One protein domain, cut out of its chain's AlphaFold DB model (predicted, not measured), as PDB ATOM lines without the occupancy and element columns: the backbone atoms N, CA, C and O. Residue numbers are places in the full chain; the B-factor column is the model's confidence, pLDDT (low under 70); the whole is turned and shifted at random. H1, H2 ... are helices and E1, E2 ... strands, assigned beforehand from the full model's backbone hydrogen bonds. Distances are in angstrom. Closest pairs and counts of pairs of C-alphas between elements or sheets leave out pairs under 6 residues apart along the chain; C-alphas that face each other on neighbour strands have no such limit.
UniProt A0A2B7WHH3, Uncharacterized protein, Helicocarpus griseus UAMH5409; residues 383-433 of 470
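This is residues 383 to 433 of the 470 residues of an uncharacterized protein of Helicocarpus griseus UAMH5409 (UniProt A0A2B7WHH3). A small, flat domain is built round a three-stranded antiparallel sheet with E3 in its middle between E1 and E2, while the short helix H1 stands over E3 and H2 only grazes the sheet. The rest is loops and ends, with the link from H2 to E3 reaching out at one end of the longest axis. The printed part has 51 residues, 22 of them, under half, in named elements, in the order E1, H1, E2, H2, E3; the class is mixed, helices and strands. It is compact, with a radius of gyration of the C-alphas of 10.8 A and spans of 29 by 25 by 12 A.

E1, residues 391 to 394, is an edge strand and the antiparallel neighbour of E3, residues 423 to 427, at 148 degrees, with N 391 and O 426 2.8 A apart, within hydrogen-bond range. H1, residues 395 to 400, is on the sheet over E3 at a height of 7.7 A and only just stands up from it, rising 43 degrees; the closest C-alphas, of Lys 395 and Thr 424, are 5.1 A apart. The other edge strand, E2, residues 406 to 408, is antiparallel to E3 at 132 degrees, with N 408 and O 425 2.9 A apart, within hydrogen-bond range. E1, H1 and E2 form a split strand-helix-strand unit, two strands of one sheet joined through a helix, with E3 between them in the sheet, and its crossover is right-handed. H2, residues 410 to 413, only grazes the sheet. In H1 every O i to N i+4 pair is within hydrogen-bond range; H2 is too short for such a pair.

E1 begins at C-alpha 391 (39.211, 106.576, -59.341) and is 10.4 A long. H1 is 8.6 A, E2 6.3 A and H2 5.5 A. E3, 13.4 A, ends at C-alpha 427 (42.548, 101.644, -59.404).

The C-alphas farthest apart, of Trp 418 and Gly 430, are 30.2 A apart. The printed part has no cut and no long link. Confidence is under 70 at residues 383 to 386, 416 to 421 and 433.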
ATOM      1  N   ALA A 383      42.058 108.124 -67.629       59.06
ATOM      2  CA  ALA A 383      42.743 106.889 -67.975       59.06
ATOM      3  C   ALA A 383      44.237 107.071 -67.668       59.06
ATOM      4  O   ALA A 383      44.816 108.094 -68.038       59.06
ATOM      5  N   THR A 384      44.846 106.110 -66.982       64.44
ATOM      6  CA  THR A 384      46.302 106.053 -66.805       64.44
ATOM      7  C   THR A 384      46.977 105.489 -68.056       64.44
ATOM      8  O   THR A 384      46.345 104.786 -68.844       64.44
ATOM      9  N   ASP A 385      48.294 105.678 -68.180       60.44
ATOM     10  CA  ASP A 385      49.132 105.039 -69.218       60.44
ATOM     11  C   ASP A 385      49.175 103.492 -69.120       60.44
ATOM     12  O   ASP A 385      49.858 102.823 -69.891       60.44
ATOM     13  N   THR A 386      48.456 102.917 -68.151       68.31
ATOM     14  CA  THR A 386      48.302 101.481 -67.879       68.31
ATOM     15  C   THR A 386      46.892 100.960 -68.199       68.31
ATOM     16  O   THR A 386      46.492  99.925 -67.675       68.31
ATOM     17  N   ASP A 387      46.124 101.677 -69.031       74.00
ATOM     18  CA  ASP A 387      44.744 101.344 -69.434       74.00
ATOM     19  C   ASP A 387      43.771 101.134 -68.252       74.00
ATOM     20  O   ASP A 387      42.796 100.386 -68.348       74.00
ATOM     21  N   HIS A 388      43.986 101.825 -67.129       79.25
ATOM     22  CA  HIS A 388      43.119 101.762 -65.950       79.25
ATOM     23  C   HIS A 388      42.411 103.090 -65.671       79.25
ATOM     24  O   HIS A 388      42.916 104.171 -65.969       79.25
ATOM     25  N   TYR A 389      41.231 103.011 -65.053       80.75
ATOM     26  CA  TYR A 389      40.508 104.183 -64.558       80.75
ATOM     27  C   TYR A 389      41.081 104.626 -63.205       80.75
ATOM     28  O   TYR A 389      41.006 103.876 -62.228       80.75
ATOM     29  N   LEU A 390      41.614 105.848 -63.134       85.56
ATOM     30  CA  LEU A 390      42.071 106.466 -61.888       85.56
ATOM     31  C   LEU A 390      40.866 107.000 -61.105       85.56
ATOM     32  O   LEU A 390      40.378 108.102 -61.368       85.56
ATOM     33  N   LEU A 391      40.351 106.208 -60.173       88.31
ATOM     34  CA  LEU A 391      39.211 106.576 -59.341       88.31
ATOM     35  C   LEU A 391      39.652 107.457 -58.167       88.31
ATOM     36  O   LEU A 391      40.738 107.291 -57.611       88.31
ATOM     37  N   VAL A 392      38.782 108.397 -57.797       88.69
ATOM     38  CA  VAL A 392      38.990 109.343 -56.697       88.69
ATOM     39  C   VAL A 392      37.787 109.259 -55.766       88.69
ATOM     40  O   VAL A 392      36.646 109.409 -56.211       88.69
ATOM     41  N   ALA A 393      38.029 108.995 -54.484       88.00
ATOM     42  CA  ALA A 393      36.993 109.033 -53.455       88.00
ATOM     43  C   ALA A 393      37.581 109.434 -52.092       88.00
ATOM     44  O   ALA A 393      38.747 109.125 -51.826       88.00
ATOM     45  N   PRO A 394      36.774 110.023 -51.190       86.06
ATOM     46  CA  PRO A 394      37.193 110.321 -49.829       86.06
ATOM     47  C   PRO A 394      37.798 109.108 -49.125       86.06
ATOM     48  O   PRO A 394      37.259 107.999 -49.212       86.06
ATOM     49  N   LYS A 395      38.879 109.325 -48.372       84.56
ATOM     50  CA  LYS A 395      39.646 108.259 -47.704       84.56
ATOM     51  C   LYS A 395      38.814 107.151 -47.018       84.56
ATOM     52  O   LYS A 395      39.054 105.992 -47.346       84.56
ATOM     53  N   PRO A 396      37.810 107.429 -46.156       85.19
ATOM     54  CA  PRO A 396      37.026 106.364 -45.514       85.19
ATOM     55  C   PRO A 396      36.196 105.518 -46.495       85.19
ATOM     56  O   PRO A 396      35.861 104.379 -46.183       85.19
ATOM     57  N   ILE A 397      35.870 106.033 -47.685       83.00
ATOM     58  CA  ILE A 397      35.189 105.263 -48.734       83.00
ATOM     59  C   ILE A 397      36.192 104.339 -49.432       83.00
ATOM     60  O   ILE A 397      35.913 103.154 -49.587       83.00
ATOM     61  N   ALA A 398      37.375 104.848 -49.791       85.00
ATOM     62  CA  ALA A 398      38.438 104.033 -50.380       85.00
ATOM     63  C   ALA A 398      38.948 102.951 -49.407       85.00
ATOM     64  O   ALA A 398      39.178 101.813 -49.810       85.00
ATOM     65  N   ASP A 399      39.076 103.263 -48.115       83.44
ATOM     66  CA  ASP A 399      39.450 102.290 -47.082       83.44
ATOM     67  C   ASP A 399      38.421 101.143 -46.966       83.44
ATOM     68  O   ASP A 399      38.819  99.984 -46.841       83.44
ATOM     69  N   ASN A 400      37.123 101.431 -47.128       84.31
ATOM     70  CA  ASN A 400      36.045 100.432 -47.104       84.31
ATOM     71  C   ASN A 400      35.963  99.532 -48.356       84.31
ATOM     72  O   ASN A 400      35.300  98.496 -48.303       84.31
ATOM     73  N   LEU A 401      36.634  99.871 -49.466       82.06
ATOM     74  CA  LEU A 401      36.725  98.995 -50.652       82.06
ATOM     75  C   LEU A 401      37.724  97.830 -50.463       82.06
ATOM     76  O   LEU A 401      37.793  96.922 -51.296       82.06
ATOM     77  N   GLY A 402      38.464  97.817 -49.348       83.69
ATOM     78  CA  GLY A 402      39.280  96.682 -48.922       83.69
ATOM     79  C   GLY A 402      40.512  96.418 -49.807       83.69
ATOM     80  O   GLY A 402      41.026  97.332 -50.452       83.69
ATOM     81  N   PRO A 403      41.022  95.170 -49.845       80.06
ATOM     82  CA  PRO A 403      42.239  94.817 -50.586       80.06
ATOM     83  C   PRO A 403      42.030  94.724 -52.109       80.06
ATOM     84  O   PRO A 403      42.973  94.433 -52.838       80.06
ATOM     85  N   HIS A 404      40.806  94.947 -52.600       79.12
ATOM     86  CA  HIS A 404      40.461  94.876 -54.022       79.12
ATOM     87  C   HIS A 404      40.739  96.179 -54.786       79.12
ATOM     88  O   HIS A 404      40.444  96.253 -55.978       79.12
ATOM     89  N   ILE A 405      41.312  97.193 -54.128       88.69
ATOM     90  CA  ILE A 405      41.779  98.417 -54.781       88.69
ATOM     91  C   ILE A 405      43.292  98.576 -54.659       88.69
ATOM     92  O   ILE A 405      43.876  98.425 -53.584       88.69
ATOM     93  N   GLN A 406      43.931  98.953 -55.762       89.94
ATOM     94  CA  GLN A 406      45.305  99.433 -55.748       89.94
ATOM     95  C   GLN A 406      45.274 100.928 -55.433       89.94
ATOM     96  O   GLN A 406      45.020 101.748 -56.316       89.94
ATOM     97  N   LYS A 407      45.495 101.283 -54.164       89.88
ATOM     98  CA  LYS A 407      45.704 102.679 -53.757       89.88
ATOM     99  C   LYS A 407      47.009 103.189 -54.362       89.88
ATOM    100  O   LYS A 407      47.991 102.451 -54.443       89.88
ATOM    101  N   LEU A 408      46.996 104.443 -54.787       87.81
ATOM    102  CA  LEU A 408      48.104 105.109 -55.459       87.81
ATOM    103  C   LEU A 408      48.490 106.340 -54.653       87.81
ATOM    104  O   LEU A 408      47.619 107.056 -54.156       87.81
ATOM    105  N   ASP A 409      49.789 106.591 -54.539       83.12
ATOM    106  CA  ASP A 409      50.264 107.789 -53.861       83.12
ATOM    107  C   ASP A 409      49.993 109.025 -54.746       83.12
ATOM    108  O   ASP A 409      50.413 109.021 -55.907       83.12
ATOM    109  N   PRO A 410      49.292 110.071 -54.267       77.75
ATOM    110  CA  PRO A 410      49.061 111.292 -55.040       77.75
ATOM    111  C   PRO A 410      50.345 111.992 -55.514       77.75
ATOM    112  O   PRO A 410      50.304 112.652 -56.559       77.75
ATOM    113  N   GLU A 411      51.489 111.801 -54.841       74.75
ATOM    114  CA  GLU A 411      52.782 112.307 -55.331       74.75
ATOM    115  C   GLU A 411      53.131 111.746 -56.724       74.75
ATOM    116  O   GLU A 411      53.657 112.475 -57.568       74.75
ATOM    117  N   THR A 412      52.730 110.500 -57.021       76.00
ATOM    118  CA  THR A 412      52.896 109.836 -58.335       76.00
ATOM    119  C   THR A 412      52.292 110.641 -59.491       76.00
ATOM    120  O   THR A 412      52.756 110.543 -60.625       76.00
ATOM    121  N   PHE A 413      51.262 111.446 -59.214       70.75
ATOM    122  CA  PHE A 413      50.544 112.255 -60.203       70.75
ATOM    123  C   PHE A 413      50.895 113.748 -60.135       70.75
ATOM    124  O   PHE A 413      50.275 114.557 -60.825       70.75
ATOM    125  N   GLY A 414      51.857 114.137 -59.289       75.00
ATOM    126  CA  GLY A 414      52.166 115.544 -59.017       75.00
ATOM    127  C   GLY A 414      51.025 116.301 -58.324       75.00
ATOM    128  O   GLY A 414      50.985 117.532 -58.378       75.00
ATOM    129  N   VAL A 415      50.084 115.587 -57.693       70.56
ATOM    130  CA  VAL A 415      48.996 116.190 -56.913       70.56
ATOM    131  C   VAL A 415      49.585 116.702 -55.594       70.56
ATOM    132  O   VAL A 415      50.229 115.933 -54.885       70.56
ATOM    133  N   PRO A 416      49.394 117.984 -55.233       56.91
ATOM    134  CA  PRO A 416      50.065 118.548 -54.072       56.91
ATOM    135  C   PRO A 416      49.497 118.006 -52.749       56.91
ATOM    136  O   PRO A 416      48.298 117.751 -52.615       56.91
ATOM    137  N   GLU A 417      50.372 117.903 -51.747       57.03
ATOM    138  CA  GLU A 417      50.159 117.265 -50.433       57.03
ATOM    139  C   GLU A 417      48.959 117.806 -49.622       57.03
ATOM    140  O   GLU A 417      48.410 117.127 -48.760       57.03
ATOM    141  N   TRP A 418      48.489 119.024 -49.899       53.34
ATOM    142  CA  TRP A 418      47.302 119.577 -49.232       53.34
ATOM    143  C   TRP A 418      45.974 119.025 -49.783       53.34
ATOM    144  O   TRP A 418      44.951 119.128 -49.109       53.34
ATOM    145  N   SER A 419      45.983 118.405 -50.969       57.12
ATOM    146  CA  SER A 419      44.822 117.700 -51.548       57.12
ATOM    147  C   SER A 419      44.731 116.228 -51.121       57.12
ATOM    148  O   SER A 419      43.632 115.682 -51.057       57.12
ATOM    149  N   SER A 420      45.854 115.585 -50.775       58.94
ATOM    150  CA  SER A 420      45.911 114.149 -50.435       58.94
ATOM    151  C   SER A 420      45.260 113.780 -49.094       58.94
ATOM    152  O   SER A 420      45.048 112.603 -48.806       58.94
ATOM    153  N   GLN A 421      44.939 114.771 -48.257       58.97
ATOM    154  CA  GLN A 421      44.365 114.548 -46.927       58.97
ATOM    155  C   GLN A 421      42.862 114.227 -46.944       58.97
ATOM    156  O   GLN A 421      42.352 113.673 -45.969       58.97
ATOM    157  N   LEU A 422      42.153 114.575 -48.023       71.06
ATOM    158  CA  LEU A 422      40.709 114.353 -48.160       71.06
ATOM    159  C   LEU A 422      40.415 113.149 -49.061       71.06
ATOM    160  O   LEU A 422      39.725 112.214 -48.642       71.06
ATOM    161  N   ASP A 423      40.979 113.158 -50.267       83.06
ATOM    162  CA  ASP A 423      40.695 112.180 -51.313       83.06
ATOM    163  C   ASP A 423      41.837 111.179 -51.508       83.06
ATOM    164  O   ASP A 423      43.021 111.513 -51.480       83.06
ATOM    165  N   THR A 424      41.462 109.920 -51.718       86.38
ATOM    166  CA  THR A 424      42.365 108.813 -52.034       86.38
ATOM    167  C   THR A 424      42.216 108.434 -53.501       86.38
ATOM    168  O   THR A 424      41.105 108.230 -53.994       86.38
ATOM    169  N   TYR A 425      43.355 108.309 -54.177       89.06
ATOM    170  CA  TYR A 425      43.465 107.886 -55.568       89.06
ATOM    171  C   TYR A 425      43.647 106.368 -55.628       89.06
ATOM    172  O   TYR A 425      44.462 105.811 -54.886       89.06
ATOM    173  N   PHE A 426      42.893 105.676 -56.483       91.44
ATOM    174  CA  PHE A 426      42.985 104.221 -56.600       91.44
ATOM    175  C   PHE A 426      42.543 103.678 -57.962       91.44
ATOM    176  O   PHE A 426      41.778 104.302 -58.691       91.44
ATOM    177  N   ILE A 427      43.004 102.470 -58.279       91.50
ATOM    178  CA  ILE A 427      42.548 101.644 -59.404       91.50
ATOM    179  C   ILE A 427      41.798 100.427 -58.844       91.50
ATOM    180  O   ILE A 427      42.159  99.909 -57.787       91.50
ATOM    181  N   ILE A 428      40.782  99.941 -59.563       88.19
ATOM    182  CA  ILE A 428      40.196  98.606 -59.349       88.19
ATOM    183  C   ILE A 428      40.826  97.650 -60.379       88.19
ATOM    184  O   ILE A 428      40.518  97.768 -61.570       88.19
ATOM    185  N   PRO A 429      41.708  96.712 -59.977       77.75
ATOM    186  CA  PRO A 429      42.297  95.745 -60.897       77.75
ATOM    187  C   PRO A 429      41.220  94.902 -61.590       77.75
ATOM    188  O   PRO A 429      40.243  94.487 -60.971       77.75
ATOM    189  N   GLY A 430      41.396  94.657 -62.888       78.62
ATOM    190  CA  GLY A 430      40.399  93.982 -63.728       78.62
ATOM    191  C   GLY A 430      39.374  94.915 -64.384       78.62
ATOM    192  O   GLY A 430      38.746  94.501 -65.356       78.62
ATOM    193  N   ILE A 431      39.252  96.178 -63.951       76.69
ATOM    194  CA  ILE A 431      38.540  97.211 -64.718       76.69
ATOM    195  C   ILE A 431      39.560  97.953 -65.592       76.69
ATOM    196  O   ILE A 431      40.241  98.882 -65.149       76.69
ATOM    197  N   THR A 432      39.681  97.517 -66.843       71.38
ATOM    198  CA  THR A 432      40.460  98.210 -67.876       71.38
ATOM    199  C   THR A 432      39.575  99.109 -68.732       71.38
ATOM    200  O   THR A 432      38.379  98.864 -68.920       71.38
ATOM    201  N   VAL A 433      40.170 100.168 -69.274       66.50
ATOM    202  CA  VAL A 433      39.570 100.977 -70.332       66.50
ATOM    203  C   VAL A 433      39.541 100.114 -71.603       66.50
ATOM    204  O   VAL A 433      40.592  99.631 -72.022       66.50
TER     205      VAL A 433